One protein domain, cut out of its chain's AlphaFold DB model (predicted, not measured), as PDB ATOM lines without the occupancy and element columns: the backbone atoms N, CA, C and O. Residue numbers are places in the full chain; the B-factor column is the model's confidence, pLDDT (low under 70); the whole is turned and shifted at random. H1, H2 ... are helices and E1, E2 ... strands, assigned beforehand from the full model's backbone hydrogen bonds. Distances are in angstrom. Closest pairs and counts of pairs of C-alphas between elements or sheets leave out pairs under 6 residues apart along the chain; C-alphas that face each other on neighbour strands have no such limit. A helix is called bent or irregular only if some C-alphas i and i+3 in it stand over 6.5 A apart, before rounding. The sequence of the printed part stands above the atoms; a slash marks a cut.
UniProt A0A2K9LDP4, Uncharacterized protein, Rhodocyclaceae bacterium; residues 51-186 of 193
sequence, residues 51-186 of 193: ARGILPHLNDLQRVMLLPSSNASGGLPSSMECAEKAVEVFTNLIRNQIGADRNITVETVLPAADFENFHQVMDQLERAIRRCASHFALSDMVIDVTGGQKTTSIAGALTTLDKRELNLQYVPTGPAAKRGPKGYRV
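What this domain is: This is residues 51 to 186 of the 193 residues of an uncharacterized protein of Rhodocyclaceae bacterium (UniProt A0A2K9LDP4). Five short strands stand roughly in a row, E2, E1, E3, E4, E5, broken by a gap between E1 and E3 into two small sheets, with H1 and H2 on one side of the row and H3 and H4 on the other. Of the named elements, H5, between E4 and E5, has its centre farthest from the mean of the C-alphas, 19.3 A. The 136 printed residues hold five helices and five strands alternating from H1 to E5, a mixed class; E1 and E2 are parallel, and the mixed sheet runs E3, E4, E5. The whole is compact and rounded, with a radius of gyration of the C-alphas of 14.7 A and spans of 39 by 38 by 37 A.

Where its parts are: H1, residues 51 to 57, begins with C-alpha 51 at (132.294, 99.243, -5.612); it is irregular, but only just, with C-alphas 53 and 56 7.0 A apart. E1 is residues 63 to 66, H2 residues 79 to 98, 27.8 A long, and E2 residues 105 to 108. H3, residues 118 to 133, is 22.3 A long and begins at (109.840, 88.443, -3.776). E3 is residues 142 to 144, H4 residues 150 to 162, 18.6 A long, E4 residues 167 to 170, 10.3 A long, and H5 residues 174 to 179. E5, residues 182 to 184, ends with C-alpha 184 at (118.571, 101.821, -17.833).

How they stand to each other: E3 and E4 are parallel at 24 degrees, with N 143 and O 167 2.8 A apart. E4 and E5 are antiparallel at 147 degrees, with N 184 and O 168 2.8 A apart. H4 is on this sheet, over E3 and E4 at a height of 9.7 A, and runs along the strands; H1 is on the opposite face, over E4. E3, H4, E4 and E1, H2, E2 are strand-helix-strand units, parallel strands joined through a helix, with right-handed crossovers. N 64 and O 105 of E1 and E2 are 2.8 A apart. The closest C-alphas of H2 and E2 are those of Val 87 and Val 106, 5.6 A; those of E1 and H3 are Met 65 and Ala 128, 6.7 A. H3, with residues 118 to 125 alone, touches H4 at a steep tilt of 49 degrees, Met 122 and Ala 155 having the closest C-alphas, 5.9 A. E1 and E3 are apart. In H2, H3 and H4 every O i to N i+4 pair is within hydrogen-bond range; H1 has 1 of 3 and 2 of 4 O i to N i+3 pairs, H5 0 of 2 and 2 of 3.

The domain as a whole: The C-alphas farthest apart, those of Gly 74 and Asp 101, are 41.5 A apart. The printed part has no cut, and the link from E1 to H2, 12 residues, is long. Confidence is under 70 at 17 residues, among them 71 to 81.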
ATOM      1  N   ALA A  51     131.359  98.135  -5.425       92.38
ATOM      2  CA  ALA A  51     132.294  99.243  -5.612       92.38
ATOM      3  C   ALA A  51     132.235  99.828  -7.032       92.38
ATOM      4  O   ALA A  51     132.191 101.045  -7.186       92.38
ATOM      5  N   ARG A  52     132.167  98.976  -8.065       91.25
ATOM      6  CA  ARG A  52     131.980  99.406  -9.464       91.25
ATOM      7  C   ARG A  52     130.646 100.102  -9.697       91.25
ATOM      8  O   ARG A  52     130.584 100.997 -10.532       91.25
ATOM      9  N   GLY A  53     129.603  99.690  -8.983       91.38
ATOM     10  CA  GLY A  53     128.294 100.321  -9.060       91.38
ATOM     11  C   GLY A  53     128.277 101.711  -8.424       91.38
ATOM     12  O   GLY A  53     127.665 102.622  -8.970       91.38
ATOM     13  N   ILE A  54     128.987 101.896  -7.308       94.50
ATOM     14  CA  ILE A  54     129.040 103.166  -6.568       94.50
ATOM     15  C   ILE A  54     130.002 104.170  -7.224       94.50
ATOM     16  O   ILE A  54     129.698 105.360  -7.284       94.50
ATOM     17  N   LEU A  55     131.162 103.709  -7.709       94.75
ATOM     18  CA  LEU A  55     132.281 104.559  -8.144       94.75
ATOM     19  C   LEU A  55     131.896 105.695  -9.118       94.75
ATOM     20  O   LEU A  55     132.366 106.813  -8.900       94.75
ATOM     21  N   PRO A  56     131.056 105.482 -10.149       93.31
ATOM     22  CA  PRO A  56     130.718 106.536 -11.109       93.31
ATOM     23  C   PRO A  56     129.867 107.661 -10.525       93.31
ATOM     24  O   PRO A  56     129.850 108.754 -11.081       93.31
ATOM     25  N   HIS A  57     129.188 107.409  -9.405       94.56
ATOM     26  CA  HIS A  57     128.269 108.364  -8.787       94.56
ATOM     27  C   HIS A  57     128.943 109.234  -7.729       94.56
ATOM     28  O   HIS A  57     128.330 110.180  -7.256       94.56
ATOM     29  N   LEU A  58     130.197 108.957  -7.346       93.69
ATOM     30  CA  LEU A  58     130.846 109.598  -6.192       93.69
ATOM     31  C   LEU A  58     130.830 111.131  -6.208       93.69
ATOM     32  O   LEU A  58     130.872 111.736  -5.138       93.69
ATOM     33  N   ASN A  59     130.790 111.772  -7.376       92.12
ATOM     34  CA  ASN A  59     130.767 113.232  -7.471       92.12
ATOM     35  C   ASN A  59     129.473 113.838  -6.911       92.12
ATOM     36  O   ASN A  59     129.551 114.837  -6.204       92.12
ATOM     37  N   ASP A  60     128.333 113.178  -7.117       93.62
ATOM     38  CA  ASP A  60     127.006 113.707  -6.767       93.62
ATOM     39  C   ASP A  60     126.290 112.866  -5.696       93.62
ATOM     40  O   ASP A  60     125.301 113.292  -5.099       93.62
ATOM     41  N   LEU A  61     126.808 111.668  -5.411       95.94
ATOM     42  CA  LEU A  61     126.256 110.736  -4.438       95.94
ATOM     43  C   LEU A  61     126.279 111.331  -3.029       95.94
ATOM     44  O   LEU A  61     127.320 111.770  -2.545       95.94
ATOM     45  N   GLN A  62     125.135 111.271  -2.351       96.88
ATOM     46  CA  GLN A  62     124.997 111.679  -0.947       96.88
ATOM     47  C   GLN A  62     124.708 110.496  -0.015       96.88
ATOM     48  O   GLN A  62     125.004 110.549   1.182       96.88
ATOM     49  N   ARG A  63     124.126 109.413  -0.548       97.62
ATOM     50  CA  ARG A  63     123.632 108.290   0.250       97.62
ATOM     51  C   ARG A  63     123.702 106.961  -0.499       97.62
ATOM     52  O   ARG A  63     123.324 106.886  -1.661       97.62
ATOM     53  N   VAL A  64     124.123 105.910   0.200       96.81
ATOM     54  CA  VAL A  64     124.083 104.510  -0.241       96.81
ATOM     55  C   VAL A  64     123.216 103.717   0.732       96.81
ATOM     56  O   VAL A  64     123.556 103.587   1.907       96.81
ATOM     57  N   MET A  65     122.116 103.156   0.226       96.12
ATOM     58  CA  MET A  65     121.239 102.259   0.982       96.12
ATOM     59  C   MET A  65     121.578 100.808   0.631       96.12
ATOM     60  O   MET A  65     121.297 100.349  -0.474       96.12
ATOM     61  N   LEU A  66     122.174 100.072   1.564       93.38
ATOM     62  CA  LEU A  66     122.448  98.647   1.409       93.38
ATOM     63  C   LEU A  66     121.222  97.836   1.838       93.38
ATOM     64  O   LEU A  66     120.704  98.002   2.944       93.38
ATOM     65  N   LEU A  67     120.760  96.938   0.971       91.94
ATOM     66  CA  LEU A  67     119.636  96.042   1.247       91.94
ATOM     67  C   LEU A  67     120.189  94.663   1.629       91.94
ATOM     68  O   LEU A  67     120.641  93.931   0.749       91.94
ATOM     69  N   PRO A  68     120.238  94.305   2.924       89.38
ATOM     70  CA  PRO A  68     120.726  93.000   3.345       89.38
ATOM     71  C   PRO A  68     119.693  91.893   3.125       89.38
ATOM     72  O   PRO A  68     118.489  92.107   3.294       89.38
ATOM     73  N   SER A  69     120.197  90.692   2.837       86.69
ATOM     74  CA  SER A  69     119.417  89.451   2.888       86.69
ATOM     75  C   SER A  69     119.238  88.993   4.337       86.69
ATOM     76  O   SER A  69     120.119  89.241   5.156       86.69
ATOM     77  N   SER A  70     118.145  88.319   4.684       84.56
ATOM     78  CA  SER A  70     117.956  87.654   5.984       84.56
ATOM     79  C   SER A  70     118.541  86.233   6.013       84.56
ATOM     80  O   SER A  70     118.756  85.679   7.092       84.56
ATOM     81  N   ASN A  71     118.854  85.653   4.848       68.81
ATOM     82  CA  ASN A  71     119.329  84.274   4.752       68.81
ATOM     83  C   ASN A  71     120.819  84.161   5.097       68.81
ATOM     84  O   ASN A  71     121.693  84.605   4.349       68.81
ATOM     85  N   ALA A  72     121.119  83.452   6.186       54.78
ATOM     86  CA  ALA A  72     122.421  82.837   6.412       54.78
ATOM     87  C   ALA A  72     122.489  81.536   5.598       54.78
ATOM     88  O   ALA A  72     122.258  80.448   6.119       54.78
ATOM     89  N   SER A  73     122.747  81.616   4.293       45.16
ATOM     90  CA  SER A  73     122.951  80.402   3.499       45.16
ATOM     91  C   SER A  73     124.190  79.653   4.017       45.16
ATOM     92  O   SER A  73     125.316  80.081   3.762       45.16
ATOM     93  N   GLY A  74     123.963  78.575   4.778       40.69
ATOM     94  CA  GLY A  74     124.894  77.493   5.125       40.69
ATOM     95  C   GLY A  74     126.325  77.895   5.511       40.69
ATOM     96  O   GLY A  74     127.205  77.976   4.657       40.69
ATOM     97  N   GLY A  75     126.594  78.047   6.813       40.75
ATOM     98  CA  GLY A  75     127.958  78.060   7.377       40.75
ATOM     99  C   GLY A  75     128.758  79.362   7.223       40.75
ATOM    100  O   GLY A  75     129.956  79.393   7.516       40.75
ATOM    101  N   LEU A  76     128.128  80.443   6.764       47.94
ATOM    102  CA  LEU A  76     128.703  81.790   6.734       47.94
ATOM    103  C   LEU A  76     128.121  82.639   7.881       47.94
ATOM    104  O   LEU A  76     127.018  82.339   8.337       47.94
ATOM    105  N   PRO A  77     128.839  83.672   8.369       50.03
ATOM    106  CA  PRO A  77     128.324  84.593   9.384       50.03
ATOM    107  C   PRO A  77     126.991  85.192   8.968       50.03
ATOM    108  O   PRO A  77     126.698  85.265   7.771       50.03
ATOM    109  N   SER A  78     126.207  85.624   9.955       54.94
ATOM    110  CA  SER A  78     124.900  86.215   9.703       54.94
ATOM    111  C   SER A  78     125.015  87.311   8.633       54.94
ATOM    112  O   SER A  78     125.961  88.105   8.593       54.94
ATOM    113  N   SER A  79     124.071  87.332   7.699       60.03
ATOM    114  CA  SER A  79     124.005  88.336   6.633       60.03
ATOM    115  C   SER A  79     123.914  89.768   7.183       60.03
ATOM    116  O   SER A  79     124.347  90.708   6.520       60.03
ATOM    117  N   MET A  80     123.443  89.920   8.423       60.56
ATOM    118  CA  MET A  80     123.440  91.160   9.198       60.56
ATOM    119  C   MET A  80     124.845  91.616   9.608       60.56
ATOM    120  O   MET A  80     125.216  92.748   9.313       60.56
ATOM    121  N   GLU A  81     125.678  90.732  10.168       64.62
ATOM    122  CA  GLU A  81     127.095  91.051  10.421       64.62
ATOM    123  C   GLU A  81     127.846  91.375   9.123       64.62
ATOM    124  O   GLU A  81     128.784  92.173   9.117       64.62
ATOM    125  N   CYS A  82     127.455  90.756   8.003       75.31
ATOM    126  CA  CYS A  82     127.993  91.113   6.691       75.31
ATOM    127  C   CYS A  82     127.588  92.534   6.280       75.31
ATOM    128  O   CYS A  82     128.383  93.226   5.650       75.31
ATOM    129  N   ALA A  83     126.366  92.952   6.612       80.69
ATOM    130  CA  ALA A  83     125.817  94.249   6.250       80.69
ATOM    131  C   ALA A  83     126.448  95.382   7.068       80.69
ATOM    132  O   ALA A  83     126.847  96.390   6.494       80.69
ATOM    133  N   GLU A  84     126.624  95.194   8.377       84.69
ATOM    134  CA  GLU A  84     127.341  96.142   9.243       84.69
ATOM    135  C   GLU A  84     128.799  96.304   8.801       84.69
ATOM    136  O   GLU A  84     129.272  97.425   8.609       84.69
ATOM    137  N   LYS A  85     129.486  95.189   8.517       86.00
ATOM    138  CA  LYS A  85     130.841  95.221   7.944       86.00
ATOM    139  C   LYS A  85     130.870  95.915   6.587       86.00
ATOM    140  O   LYS A  85     131.819  96.634   6.298       86.00
ATOM    141  N   ALA A  86     129.859  95.710   5.744       87.62
ATOM    142  CA  ALA A  86     129.778  96.398   4.462       87.62
ATOM    143  C   ALA A  86     129.621  97.913   4.661       87.62
ATOM    144  O   ALA A  86     130.335  98.672   4.011       87.62
ATOM    145  N   VAL A  87     128.767  98.358   5.590       92.06
ATOM    146  CA  VAL A  87     128.646  99.781   5.944       92.06
ATOM    147  C   VAL A  87     129.996 100.345   6.372       92.06
ATOM    148  O   VAL A  87     130.429 101.351   5.814       92.06
ATOM    149  N   GLU A  88     130.688  99.688   7.305       92.06
ATOM    150  CA  GLU A  88     132.004 100.125   7.784       92.06
ATOM    151  C   GLU A  88     133.022 100.225   6.640       92.06
ATOM    152  O   GLU A  88     133.688 101.251   6.474       92.06
ATOM    153  N   VAL A  89     133.127  99.181   5.817       91.56
ATOM    154  CA  VAL A  89     134.101  99.118   4.725       91.56
ATOM    155  C   VAL A  89     133.818 100.174   3.671       91.56
ATOM    156  O   VAL A  89     134.711 100.947   3.335       91.56
ATOM    157  N   PHE A  90     132.589 100.250   3.160       93.75
ATOM    158  CA  PHE A  90     132.257 101.225   2.125       93.75
ATOM    159  C   PHE A  90     132.343 102.657   2.648       93.75
ATOM    160  O   PHE A  90     132.856 103.509   1.929       93.75
ATOM    161  N   THR A  91     131.958 102.921   3.901       94.88
ATOM    162  CA  THR A  91     132.136 104.247   4.519       94.88
ATOM    163  C   THR A  91     133.603 104.668   4.499       94.88
ATOM    164  O   THR A  91     133.922 105.772   4.064       94.88
ATOM    165  N   ASN A  92     134.513 103.787   4.924       93.81
ATOM    166  CA  ASN A  92     135.938 104.102   4.965       93.81
ATOM    167  C   ASN A  92     136.562 104.195   3.564       93.81
ATOM    168  O   ASN A  92     137.264 105.160   3.283       93.81
ATOM    169  N   LEU A  93     136.266 103.258   2.657       94.56
ATOM    170  CA  LEU A  93     136.777 103.287   1.279       94.56
ATOM    171  C   LEU A  93     136.312 104.527   0.503       94.56
ATOM    172  O   LEU A  93     137.062 105.059  -0.318       94.56
ATOM    173  N   ILE A  94     135.078 104.981   0.744       95.31
ATOM    174  CA  ILE A  94     134.537 106.211   0.163       95.31
ATOM    175  C   ILE A  94     135.212 107.429   0.795       95.31
ATOM    176  O   ILE A  94     135.703 108.281   0.061       95.31
ATOM    177  N   ARG A  95     135.307 107.496   2.129       93.94
ATOM    178  CA  ARG A  95     135.974 108.603   2.839       93.94
ATOM    179  C   ARG A  95     137.425 108.777   2.391       93.94
ATOM    180  O   ARG A  95     137.832 109.886   2.065       93.94
ATOM    181  N   ASN A  96     138.176 107.683   2.298       93.88
ATOM    182  CA  ASN A  96     139.554 107.693   1.806       93.88
ATOM    183  C   ASN A  96     139.651 108.169   0.343       93.88
ATOM    184  O   ASN A  96     140.687 108.680  -0.069       93.88
ATOM    185  N   GLN A  97     138.586 108.005  -0.451       94.50
ATOM    186  CA  GLN A  97     138.536 108.418  -1.854       94.50
ATOM    187  C   GLN A  97     138.157 109.895  -2.043       94.50
ATOM    188  O   GLN A  97     138.656 110.515  -2.983       94.50
ATOM    189  N   ILE A  98     137.250 110.434  -1.223       93.62
ATOM    190  CA  ILE A  98     136.680 111.784  -1.407       93.62
ATOM    191  C   ILE A  98     137.198 112.824  -0.403       93.62
ATOM    192  O   ILE A  98     136.912 114.006  -0.570       93.62
ATOM    193  N   GLY A  99     137.954 112.404   0.615       89.69
ATOM    194  CA  GLY A  99     138.439 113.274   1.687       89.69
ATOM    195  C   GLY A  99     137.404 113.529   2.788       89.69
ATOM    196  O   GLY A  99     136.288 113.012   2.757       89.69
ATOM    197  N   ALA A 100     137.790 114.317   3.796       84.44
ATOM    198  CA  ALA A 100     136.954 114.607   4.967       84.44
ATOM    199  C   ALA A 100     135.877 115.682   4.718       84.44
ATOM    200  O   ALA A 100     134.903 115.748   5.463       84.44
ATOM    201  N   ASP A 101     136.030 116.494   3.668       86.19
ATOM    202  CA  ASP A 101     135.164 117.653   3.400       86.19
ATOM    203  C   ASP A 101     133.811 117.272   2.785       86.19
ATOM    204  O   ASP A 101     132.882 118.081   2.743       86.19
ATOM    205  N   ARG A 102     133.675 116.034   2.299       90.06
ATOM    206  CA  ARG A 102     132.431 115.500   1.739       90.06
ATOM    207  C   ARG A 102     131.933 114.342   2.586       90.06
ATOM    208  O   ARG A 102     132.680 113.425   2.910       90.06
ATOM    209  N   ASN A 103     130.639 114.361   2.889       90.25
ATOM    210  CA  ASN A 103     129.998 113.308   3.661       90.25
ATOM    211  C   ASN A 103     129.019 112.521   2.784       90.25
ATOM    212  O   ASN A 103     128.002 113.058   2.351       90.25
ATOM    213  N   ILE A 104     129.326 111.246   2.551       95.62
ATOM    214  CA  ILE A 104     128.421 110.286   1.914       95.62
ATOM    215  C   ILE A 104     127.992 109.293   2.983       95.62
ATOM    216  O   ILE A 104     128.828 108.624   3.590       95.62
ATOM    217  N   THR A 105     126.685 109.188   3.211       96.31
ATOM    218  CA  THR A 105     126.145 108.258   4.209       96.31
ATOM    219  C   THR A 105     126.009 106.866   3.602       96.31
ATOM    220  O   THR A 105     125.402 106.716   2.544       96.31
ATOM    221  N   VAL A 106     126.526 105.840   4.277       96.12
ATOM    222  CA  VAL A 106     126.269 104.433   3.941       96.12
ATOM    223  C   VAL A 106     125.481 103.821   5.089       96.12
ATOM    224  O   VAL A 106     125.899 103.907   6.240       96.12
ATOM    225  N   GLU A 107     124.338 103.214   4.800       95.50
ATOM    226  CA  GLU A 107     123.484 102.607   5.823       95.50
ATOM    227  C   GLU A 107     122.752 101.375   5.293       95.50
ATOM    228  O   GLU A 107     122.749 101.104   4.091       95.50
ATOM    229  N   THR A 108     122.126 100.613   6.190       93.31
ATOM    230  CA  THR A 108     121.334  99.433   5.826       93.31
ATOM    231  C   THR A 108     119.837  99.683   5.963       93.31
ATOM    232  O   THR A 108     119.366 100.439   6.817       93.31
ATOM    233  N   VAL A 109     119.055  99.004   5.125       92.56
ATOM    234  CA  VAL A 109     117.591  99.019   5.202       92.56
ATOM    235  C   VAL A 109     117.113  97.784   5.953       92.56
ATOM    236  O   VAL A 109     117.206  96.664   5.451       92.56
ATOM    237  N   LEU A 110     116.574  98.003   7.152       89.75
ATOM    238  CA  LEU A 110     116.036  96.950   8.010       89.75
ATOM    239  C   LEU A 110     114.503  96.966   8.072       89.75
ATOM    240  O   LEU A 110     113.900  98.040   7.946       89.75
ATOM    241  N   PRO A 111     113.871  95.803   8.335       90.88
ATOM    242  CA  PRO A 111     114.464  94.460   8.448       90.88
ATOM    243  C   PRO A 111     115.057  93.936   7.131       90.88
ATOM    244  O   PRO A 111     114.651  94.354   6.046       90.88
ATOM    245  N   ALA A 112     116.029  93.028   7.250       89.94
ATOM    246  CA  ALA A 112     116.584  92.293   6.118       89.94
ATOM    247  C   ALA A 112     115.505  91.424   5.445       89.94
ATOM    248  O   ALA A 112     114.619  90.913   6.132       89.94
ATOM    249  N   ALA A 113     115.579  91.257   4.124       90.00
ATOM    250  CA  ALA A 113     114.603  90.486   3.354       90.00
ATOM    251  C   ALA A 113     115.132  89.094   3.008       90.00
ATOM    252  O   ALA A 113     116.301  88.942   2.667       90.00
ATOM    253  N   ASP A 114     114.274  88.081   3.018       89.62
ATOM    254  CA  ASP A 114     114.601  86.825   2.351       89.62
ATOM    255  C   ASP A 114     114.624  87.078   0.840       89.62
ATOM    256  O   ASP A 114     113.608  87.426   0.242       89.62
ATOM    257  N   PHE A 115     115.793  86.935   0.216       89.62
ATOM    258  CA  PHE A 115     115.956  87.198  -1.214       89.62
ATOM    259  C   PHE A 115     115.262  86.161  -2.103       89.62
ATOM    260  O   PHE A 115     115.071  86.437  -3.285       89.62
ATOM    261  N   GLU A 116     114.826  85.024  -1.560       88.88
ATOM    262  CA  GLU A 116     113.948  84.086  -2.268       88.88
ATOM    263  C   GLU A 116     112.472  84.508  -2.171       88.88
ATOM    264  O   GLU A 116     111.655  84.117  -3.007       88.88
ATOM    265  N   ASN A 117     112.130  85.385  -1.222       91.94
ATOM    266  CA  ASN A 117     110.793  85.932  -1.047       91.94
ATOM    267  C   ASN A 117     110.645  87.289  -1.750       91.94
ATOM    268  O   ASN A 117     110.976  88.349  -1.215       91.94
ATOM    269  N   PHE A 118     110.067  87.259  -2.949       93.19
ATOM    270  CA  PHE A 118     109.840  88.443  -3.776       93.19
ATOM    271  C   PHE A 118     109.127  89.596  -3.040       93.19
ATOM    272  O   PHE A 118     109.553  90.746  -3.154       93.19
ATOM    273  N   HIS A 119     108.088  89.306  -2.250       94.81
ATOM    274  CA  HIS A 119     107.334  90.337  -1.526       94.81
ATOM    275  C   HIS A 119     108.191  91.045  -0.473       94.81
ATOM    276  O   HIS A 119     108.166  92.269  -0.386       94.81
ATOM    277  N   GLN A 120     109.016  90.299   0.269       94.94
ATOM    278  CA  GLN A 120     109.909  90.904   1.261       94.94
ATOM    279  C   GLN A 120     110.945  91.831   0.617       94.94
ATOM    280  O   GLN A 120     111.264  92.880   1.182       94.94
ATOM    281  N   VAL A 121     111.454  91.468  -0.565       94.31
ATOM    282  CA  VAL A 121     112.385  92.314  -1.324       94.31
ATOM    283  C   VAL A 121     111.697  93.598  -1.794       94.31
ATOM    284  O   VAL A 121     112.253  94.680  -1.610       94.31
ATOM    285  N   MET A 122     110.482  93.502  -2.344       96.31
ATOM    286  CA  MET A 122     109.695  94.674  -2.752       96.31
ATOM    287  C   MET A 122     109.423  95.610  -1.564       96.31
ATOM    288  O   MET A 122     109.654  96.814  -1.665       96.31
ATOM    289  N   ASP A 123     109.040  95.066  -0.405       96.75
ATOM    290  CA  ASP A 123     108.824  95.853   0.814       96.75
ATOM    291  C   ASP A 123     110.111  96.530   1.309       96.75
ATOM    292  O   ASP A 123     110.090  97.638   1.853       96.75
ATOM    293  N   GLN A 124     111.262  95.866   1.171       95.62
ATOM    294  CA  GLN A 124     112.560  96.438   1.526       95.62
ATOM    295  C   GLN A 124     112.965  97.574   0.574       95.62
ATOM    296  O   GLN A 124     113.390  98.626   1.052       95.62
ATOM    297  N   LEU A 125     112.771  97.407  -0.739       96.31
ATOM    298  CA  LEU A 125     112.989  98.457  -1.744       96.31
ATOM    299  C   LEU A 125     112.103  99.675  -1.483       96.31
ATOM    300  O   LEU A 125     112.595 100.797  -1.400       96.31
ATOM    301  N   GLU A 126     110.810  99.456  -1.270       96.75
ATOM    302  CA  GLU A 126     109.851 100.523  -1.001       96.75
ATOM    303  C   GLU A 126     110.196 101.286   0.294       96.75
ATOM    304  O   GLU A 126     110.122 102.515   0.347       96.75
ATOM    305  N   ARG A 127     110.666 100.592   1.342       96.69
ATOM    306  CA  ARG A 127     111.195 101.248   2.552       96.69
ATOM    307  C   ARG A 127     112.419 102.114   2.259       96.69
ATOM    308  O   ARG A 127     112.505 103.216   2.799       96.69
ATOM    309  N   ALA A 128     113.346 101.634   1.432       96.62
ATOM    310  CA  ALA A 128     114.529 102.396   1.036       96.62
ATOM    311  C   ALA A 128     114.136 103.676   0.284       96.62
ATOM    312  O   ALA A 128     114.604 104.762   0.627       96.62
ATOM    313  N   ILE A 129     113.218 103.547  -0.678       96.88
ATOM    314  CA  ILE A 129     112.708 104.655  -1.490       96.88
ATOM    315  C   ILE A 129     112.008 105.681  -0.606       96.88
ATOM    316  O   ILE A 129     112.377 106.850  -0.644       96.88
ATOM    317  N   ARG A 130     111.073 105.270   0.261       96.25
ATOM    318  CA  ARG A 130     110.363 106.200   1.159       96.25
ATOM    319  C   ARG A 130     111.298 106.976   2.084       96.25
ATOM    320  O   ARG A 130     111.072 108.160   2.305       96.25
ATOM    321  N   ARG A 131     112.356 106.338   2.599       95.50
ATOM    322  CA  ARG A 131     113.376 107.014   3.425       95.50
ATOM    323  C   ARG A 131     114.167 108.064   2.646       95.50
ATOM    324  O   ARG A 131     114.621 109.034   3.238       95.50
ATOM    325  N   CYS A 132     114.364 107.858   1.346       95.56
ATOM    326  CA  CYS A 132     115.104 108.791   0.500       95.56
ATOM    327  C   CYS A 132     114.194 109.870  -0.100       95.56
ATOM    328  O   CYS A 132     114.636 110.999  -0.277       95.56
ATOM    329  N   ALA A 133     112.925 109.561  -0.366       94.25
ATOM    330  CA  ALA A 133     111.974 110.454  -1.029       94.25
ATOM    331  C   ALA A 133     111.645 111.723  -0.224       94.25
ATOM    332  O   ALA A 133     111.182 112.703  -0.796       94.25
ATOM    333  N   SER A 134     111.916 111.742   1.087       91.25
ATOM    334  CA  SER A 134     111.814 112.961   1.903       91.25
ATOM    335  C   SER A 134     112.940 113.970   1.649       91.25
ATOM    336  O   SER A 134     112.832 115.113   2.085       91.25
ATOM    337  N   HIS A 135     114.022 113.558   0.982       95.06
ATOM    338  CA  HIS A 135     115.227 114.369   0.778       95.06
ATOM    339  C   HIS A 135     115.686 114.444  -0.683       95.06
ATOM    340  O   HIS A 135     116.397 115.379  -1.040       95.06
ATOM    341  N   PHE A 136     115.290 113.485  -1.520       96.19
ATOM    342  CA  PHE A 136     115.748 113.341  -2.901       96.19
ATOM    343  C   PHE A 136     114.563 113.083  -3.831       96.19
ATOM    344  O   PHE A 136     113.632 112.360  -3.465       96.19
ATOM    345  N   ALA A 137     114.608 113.622  -5.051       96.31
ATOM    346  CA  ALA A 137     113.643 113.255  -6.079       96.31
ATOM    347  C   ALA A 137     113.907 111.818  -6.560       96.31
ATOM    348  O   ALA A 137     115.046 111.350  -6.566       96.31
ATOM    349  N   LEU A 138     112.864 111.109  -7.006       94.75
ATOM    350  CA  LEU A 138     113.015 109.750  -7.551       94.75
ATOM    351  C   LEU A 138     113.974 109.716  -8.755       94.75
ATOM    352  O   LEU A 138     114.726 108.760  -8.910       94.75
ATOM    353  N   SER A 139     114.005 110.784  -9.561       94.62
ATOM    354  CA  SER A 139     114.916 110.936 -10.705       94.62
ATOM    355  C   SER A 139     116.399 110.872 -10.345       94.62
ATOM    356  O   SER A 139     117.214 110.530 -11.208       94.62
ATOM    357  N   ASP A 140     116.728 111.173  -9.088       95.50
ATOM    358  CA  ASP A 140     118.092 111.235  -8.559       95.50
ATOM    359  C   ASP A 140     118.489 109.924  -7.863       95.50
ATOM    360  O   ASP A 140     119.615 109.768  -7.391       95.50
ATOM    361  N   MET A 141     117.567 108.961  -7.790       96.44
ATOM    362  CA  MET A 141     117.802 107.656  -7.188       96.44
ATOM    363  C   MET A 141     118.169 106.616  -8.253       96.44
ATOM    364  O   MET A 141     117.673 106.618  -9.387       96.44
ATOM    365  N   VAL A 142     119.031 105.682  -7.855       96.06
ATOM    366  CA  VAL A 142     119.468 104.553  -8.680       96.06
ATOM    367  C   VAL A 142     119.262 103.258  -7.899       96.06
ATOM    368  O   VAL A 142     119.771 103.112  -6.789       96.06
ATOM    369  N   ILE A 143     118.542 102.303  -8.486       95.38
ATOM    370  CA  ILE A 143     118.457 100.927  -7.993       95.38
ATOM    371  C   ILE A 143     119.551 100.110  -8.675       95.38
ATOM    372  O   ILE A 143     119.490  99.855  -9.878       95.38
ATOM    373  N   ASP A 144     120.543  99.667  -7.908       93.19
ATOM    374  CA  ASP A 144     121.576  98.749  -8.385       93.19
ATOM    375  C   ASP A 144     121.136  97.286  -8.188       93.19
ATOM    376  O   ASP A 144     120.867  96.849  -7.070       93.19
ATOM    377  N   VAL A 145     121.073  96.523  -9.284       89.81
ATOM    378  CA  VAL A 145     120.699  95.095  -9.302       89.81
ATOM    379  C   VAL A 145     121.867  94.166  -9.643       89.81
ATOM    380  O   VAL A 145     121.671  93.009 -10.020       89.81
ATOM    381  N   THR A 146     123.093  94.676  -9.544       80.19
ATOM    382  CA  THR A 146     124.348  93.984  -9.865       80.19
ATOM    383  C   THR A 146     124.631  92.818  -8.919       80.19
ATOM    384  O   THR A 146     125.247  91.822  -9.307       80.19
ATOM    385  N   GLY A 147     124.195  92.949  -7.665       69.31
ATOM    386  CA  GLY A 147     124.317  91.936  -6.623       69.31
ATOM    387  C   GLY A 147     122.976  91.297  -6.264       69.31
ATOM    388  O   GLY A 147     121.917  91.895  -6.435       69.31
ATOM    389  N   GLY A 148     123.037  90.082  -5.720       72.81
ATOM    390  CA  GLY A 148     121.875  89.376  -5.180       72.81
ATOM    391  C   GLY A 148     121.412  88.193  -6.025       72.81
ATOM    392  O   GLY A 148     122.145  87.662  -6.861       72.81
ATOM    393  N   GLN A 149     120.204  87.725  -5.731       81.62
ATOM    394  CA  GLN A 149     119.572  86.616  -6.437       81.62
ATOM    395  C   GLN A 149     118.758  87.140  -7.628       81.62
ATOM    396  O   GLN A 149     118.458  88.325  -7.720       81.62
ATOM    397  N   LYS A 150     118.331  86.260  -8.541       87.81
ATOM    398  CA  LYS A 150     117.485  86.672  -9.681       87.81
ATOM    399  C   LYS A 150     116.230  87.427  -9.224       87.81
ATOM    400  O   LYS A 150     115.844  88.405  -9.855       87.81
ATOM    401  N   THR A 151     115.646  87.006  -8.104       89.75
ATOM    402  CA  THR A 151     114.490  87.648  -7.472       89.75
ATOM    403  C   THR A 151     114.749  89.118  -7.143       89.75
ATOM    404  O   THR A 151     113.890  89.950  -7.422       89.75
ATOM    405  N   THR A 152     115.934  89.470  -6.624       90.62
ATOM    406  CA  THR A 152     116.258  90.865  -6.289       90.62
ATOM    407  C   THR A 152     116.424  91.724  -7.529       90.62
ATOM    408  O   THR A 152     115.949  92.858  -7.555       90.62
ATOM    409  N   SER A 153     117.018  91.176  -8.593       91.50
ATOM    410  CA  SER A 153     117.126  91.891  -9.864       91.50
ATOM    411  C   SER A 153     115.762  92.123 -10.522       91.50
ATOM    412  O   SER A 153     115.512  93.214 -11.031       91.50
ATOM    413  N   ILE A 154     114.864  91.132 -10.478       92.81
ATOM    414  CA  ILE A 154     113.491  91.263 -10.994       92.81
ATOM    415  C   ILE A 154     112.706  92.291 -10.173       92.81
ATOM    416  O   ILE A 154     112.071  93.164 -10.755       92.81
ATOM    417  N   ALA A 155     112.780  92.234  -8.841       94.56
ATOM    418  CA  ALA A 155     112.114  93.193  -7.959       94.56
ATOM    419  C   ALA A 155     112.587  94.633  -8.212       94.56
ATOM    420  O   ALA A 155     111.765  95.539  -8.360       94.56
ATOM    421  N   GLY A 156     113.901  94.841  -8.347       94.00
ATOM    422  CA  GLY A 156     114.465  96.146  -8.686       94.00
ATOM    423  C   GLY A 156     113.963  96.670 -10.032       94.00
ATOM    424  O   GLY A 156     113.533  97.816 -10.117       94.00
ATOM    425  N   ALA A 157     113.934  95.821 -11.064       92.75
ATOM    426  CA  ALA A 157     113.423  96.197 -12.381       92.75
ATOM    427  C   ALA A 157     111.911  96.489 -12.382       92.75
ATOM    428  O   ALA A 157     111.472  97.458 -12.990       92.75
ATOM    429  N   LEU A 158     111.099  95.688 -11.687       94.31
ATOM    430  CA  LEU A 158     109.658  95.939 -11.568       94.31
ATOM    431  C   LEU A 158     109.371  97.240 -10.806       94.31
ATOM    432  O   LEU A 158     108.458  97.976 -11.168       94.31
ATOM    433  N   THR A 159     110.189  97.562  -9.803       94.50
ATOM    434  CA  THR A 159     110.078  98.821  -9.056       94.50
ATOM    435  C   THR A 159     110.293 100.039  -9.956       94.50
ATOM    436  O   THR A 159     109.589 101.033  -9.800       94.50
ATOM    437  N   THR A 160     111.203  99.973 -10.935       92.44
ATOM    438  CA  THR A 160     111.398 101.076 -11.897       92.44
ATOM    439  C   THR A 160     110.338 101.125 -13.000       92.44
ATOM    440  O   THR A 160     110.185 102.157 -13.645       92.44
ATOM    441  N   LEU A 161     109.566 100.054 -13.217       89.75
ATOM    442  CA  LEU A 161     108.373 100.105 -14.076       89.75
ATOM    443  C   LEU A 161     107.200 100.813 -13.385       89.75
ATOM    444  O   LEU A 161     106.464 101.542 -14.052       89.75
ATOM    445  N   ASP A 162     107.046 100.595 -12.075       89.00
ATOM    446  CA  ASP A 162     106.049 101.249 -11.214       89.00
ATOM    447  C   ASP A 162     106.389 102.731 -10.973       89.00
ATOM    448  O   ASP A 162     105.530 103.601 -11.086       89.00
ATOM    449  N   LYS A 163     107.668 103.032 -10.716       91.38
ATOM    450  CA  LYS A 163     108.195 104.379 -10.438       91.38
ATOM    451  C   LYS A 163     109.206 104.774 -11.515       91.38
ATOM    452  O   LYS A 163     110.415 104.608 -11.342       91.38
ATOM    453  N   ARG A 164     108.695 105.243 -12.656       89.06
ATOM    454  CA  ARG A 164     109.445 105.399 -13.922       89.06
ATOM    455  C   ARG A 164     110.577 106.419 -13.882       89.06
ATOM    456  O   ARG A 164     111.460 106.392 -14.737       89.06
ATOM    457  N   GLU A 165     110.561 107.312 -12.906       92.38
ATOM    458  CA  GLU A 165     111.615 108.289 -12.671       92.38
ATOM    459  C   GLU A 165     112.894 107.633 -12.135       92.38
ATOM    460  O   GLU A 165     113.985 108.155 -12.366       92.38
ATOM    461  N   LEU A 166     112.782 106.479 -11.465       93.12
ATOM    462  CA  LEU A 166     113.926 105.748 -10.928       93.12
ATOM    463  C   LEU A 166     114.821 105.213 -12.049       93.12
ATOM    464  O   LEU A 166     114.361 104.657 -13.051       93.12
ATOM    465  N   ASN A 167     116.131 105.284 -11.831       92.56
ATOM    466  CA  ASN A 167     117.102 104.660 -12.721       92.56
ATOM    467  C   ASN A 167     117.426 103.244 -12.232       92.56
ATOM    468  O   ASN A 167     117.630 103.022 -11.040       92.56
ATOM    469  N   LEU A 168     117.528 102.290 -13.153       93.56
ATOM    470  CA  LEU A 168     118.015 100.942 -12.874       93.56
ATOM    471  C   LEU A 168     119.468 100.824 -13.331       93.56
ATOM    472  O   LEU A 168     119.817 101.261 -14.426       93.56
ATOM    473  N   GLN A 169     120.314 100.188 -12.534       93.44
ATOM    474  CA  GLN A 169     121.720  99.974 -12.844       93.44
ATOM    475  C   GLN A 169     122.113  98.503 -12.718       93.44
ATOM    476  O   GLN A 169     121.719  97.817 -11.778       93.44
ATOM    477  N   TYR A 170     122.971  98.046 -13.630       90.38
ATOM    478  CA  TYR A 170     123.623  96.742 -13.548       90.38
ATOM    479  C   TYR A 170     125.088  96.820 -14.000       90.38
ATOM    480  O   TYR A 170     125.369  97.285 -15.109       90.38
ATOM    481  N   VAL A 171     126.026  96.325 -13.189       86.25
ATOM    482  CA  VAL A 171     127.427  96.118 -13.586       86.25
ATOM    483  C   VAL A 171     127.590  94.701 -14.156       86.25
ATOM    484  O   VAL A 171     127.332  93.709 -13.470       86.25
ATOM    485  N   PRO A 172     128.044  94.555 -15.410       79.62
ATOM    486  CA  PRO A 172     128.310  93.241 -15.982       79.62
ATOM    487  C   PRO A 172     129.354  92.443 -15.194       79.62
ATOM    488  O   PRO A 172     130.266  92.993 -14.578       79.62
ATOM    489  N   THR A 173     129.274  91.117 -15.267       75.31
ATOM    490  CA  THR A 173     130.330  90.225 -14.773       75.31
ATOM    491  C   THR A 173     131.352  89.908 -15.876       75.31
ATOM    492  O   THR A 173     131.140  90.182 -17.059       75.31
ATOM    493  N   GLY A 174     132.506  89.350 -15.491       73.69
ATOM    494  CA  GLY A 174     133.551  88.945 -16.435       73.69
ATOM    495  C   GLY A 174     134.277  90.124 -17.107       73.69
ATOM    496  O   GLY A 174     134.366  91.203 -16.517       73.69
ATOM    497  N   PRO A 175     134.800  89.953 -18.338       70.69
ATOM    498  CA  PRO A 175     135.580  90.986 -19.034       70.69
ATOM    499  C   PRO A 175     134.827  92.309 -19.233       70.69
ATOM    500  O   PRO A 175     135.434  93.375 -19.296       70.69
ATOM    501  N   ALA A 176     133.495  92.252 -19.304       70.50
ATOM    502  CA  ALA A 176     132.652  93.428 -19.478       70.50
ATOM    503  C   ALA A 176     132.534  94.288 -18.207       70.50
ATOM    504  O   ALA A 176     132.139  95.445 -18.317       70.50
ATOM    505  N   ALA A 177     132.906  93.775 -17.029       68.12
ATOM    506  CA  ALA A 177     132.798  94.506 -15.766       68.12
ATOM    507  C   ALA A 177     133.663  95.777 -15.724       68.12
ATOM    508  O   ALA A 177     133.285  96.769 -15.108       68.12
ATOM    509  N   LYS A 178     134.805  95.769 -16.429       66.38
ATOM    510  CA  LYS A 178     135.706  96.930 -16.547       66.38
ATOM    511  C   LYS A 178     135.097  98.090 -17.343       66.38
ATOM    512  O   LYS A 178     135.630  99.190 -17.308       66.38
ATOM    513  N   ARG A 179     133.985  97.865 -18.054       72.44
ATOM    514  CA  ARG A 179     133.280  98.907 -18.819       72.44
ATOM    515  C   ARG A 179     132.370  99.780 -17.944       72.44
ATOM    516  O   ARG A 179     131.776 100.713 -18.468       72.44
ATOM    517  N   GLY A 180     132.271  99.487 -16.644       64.44
ATOM    518  CA  GLY A 180     131.424 100.218 -15.703       64.44
ATOM    519  C   GLY A 180     129.956  99.763 -15.715       64.44
ATOM    520  O   GLY A 180     129.593  98.830 -16.443       64.44
ATOM    521  N   PRO A 181     129.109 100.378 -14.871       73.75
ATOM    522  CA  PRO A 181     127.685 100.086 -14.832       73.75
ATOM    523  C   PRO A 181     126.982 100.486 -16.127       73.75
ATOM    524  O   PRO A 181     127.331 101.466 -16.783       73.75
ATOM    525  N   LYS A 182     125.925  99.745 -16.458       74.25
ATOM    526  CA  LYS A 182     124.946 100.132 -17.472       74.25
ATOM    527  C   LYS A 182     123.702 100.671 -16.777       74.25
ATOM    528  O   LYS A 182     123.084  99.944 -15.999       74.25
ATOM    529  N   GLY A 183     123.365 101.927 -17.062       68.88
ATOM    530  CA  GLY A 183     122.122 102.558 -16.630       68.88
ATOM    531  C   GLY A 183     120.989 102.282 -17.615       68.88
ATOM    532  O   GLY A 183     121.185 102.335 -18.829       68.88
ATOM    533  N   TYR A 184     119.806 102.004 -17.087       71.81
ATOM    534  CA  TYR A 184     118.571 101.821 -17.833       71.81
ATOM    535  C   TYR A 184     117.503 102.710 -17.199       71.81
ATOM    536  O   TYR A 184     117.212 102.591 -16.009       71.81
ATOM    537  N   ARG A 185     116.908 103.594 -17.999       71.19
ATOM    538  CA  ARG A 185     115.696 104.329 -17.632       71.19
ATOM    539  C   ARG A 185     114.568 103.837 -18.518       71.19
ATOM    540  O   ARG A 185     114.717 103.780 -19.739       71.19
ATOM    541  N   VAL A 186     113.454 103.461 -17.905       65.19
ATOM    542  CA  VAL A 186     112.277 103.028 -18.652       65.19
ATOM    543  C   VAL A 186     111.618 104.271 -19.239       65.19
ATOM    544  O   VAL A 186     111.189 105.158 -18.509       65.19
TER     545      VAL A 186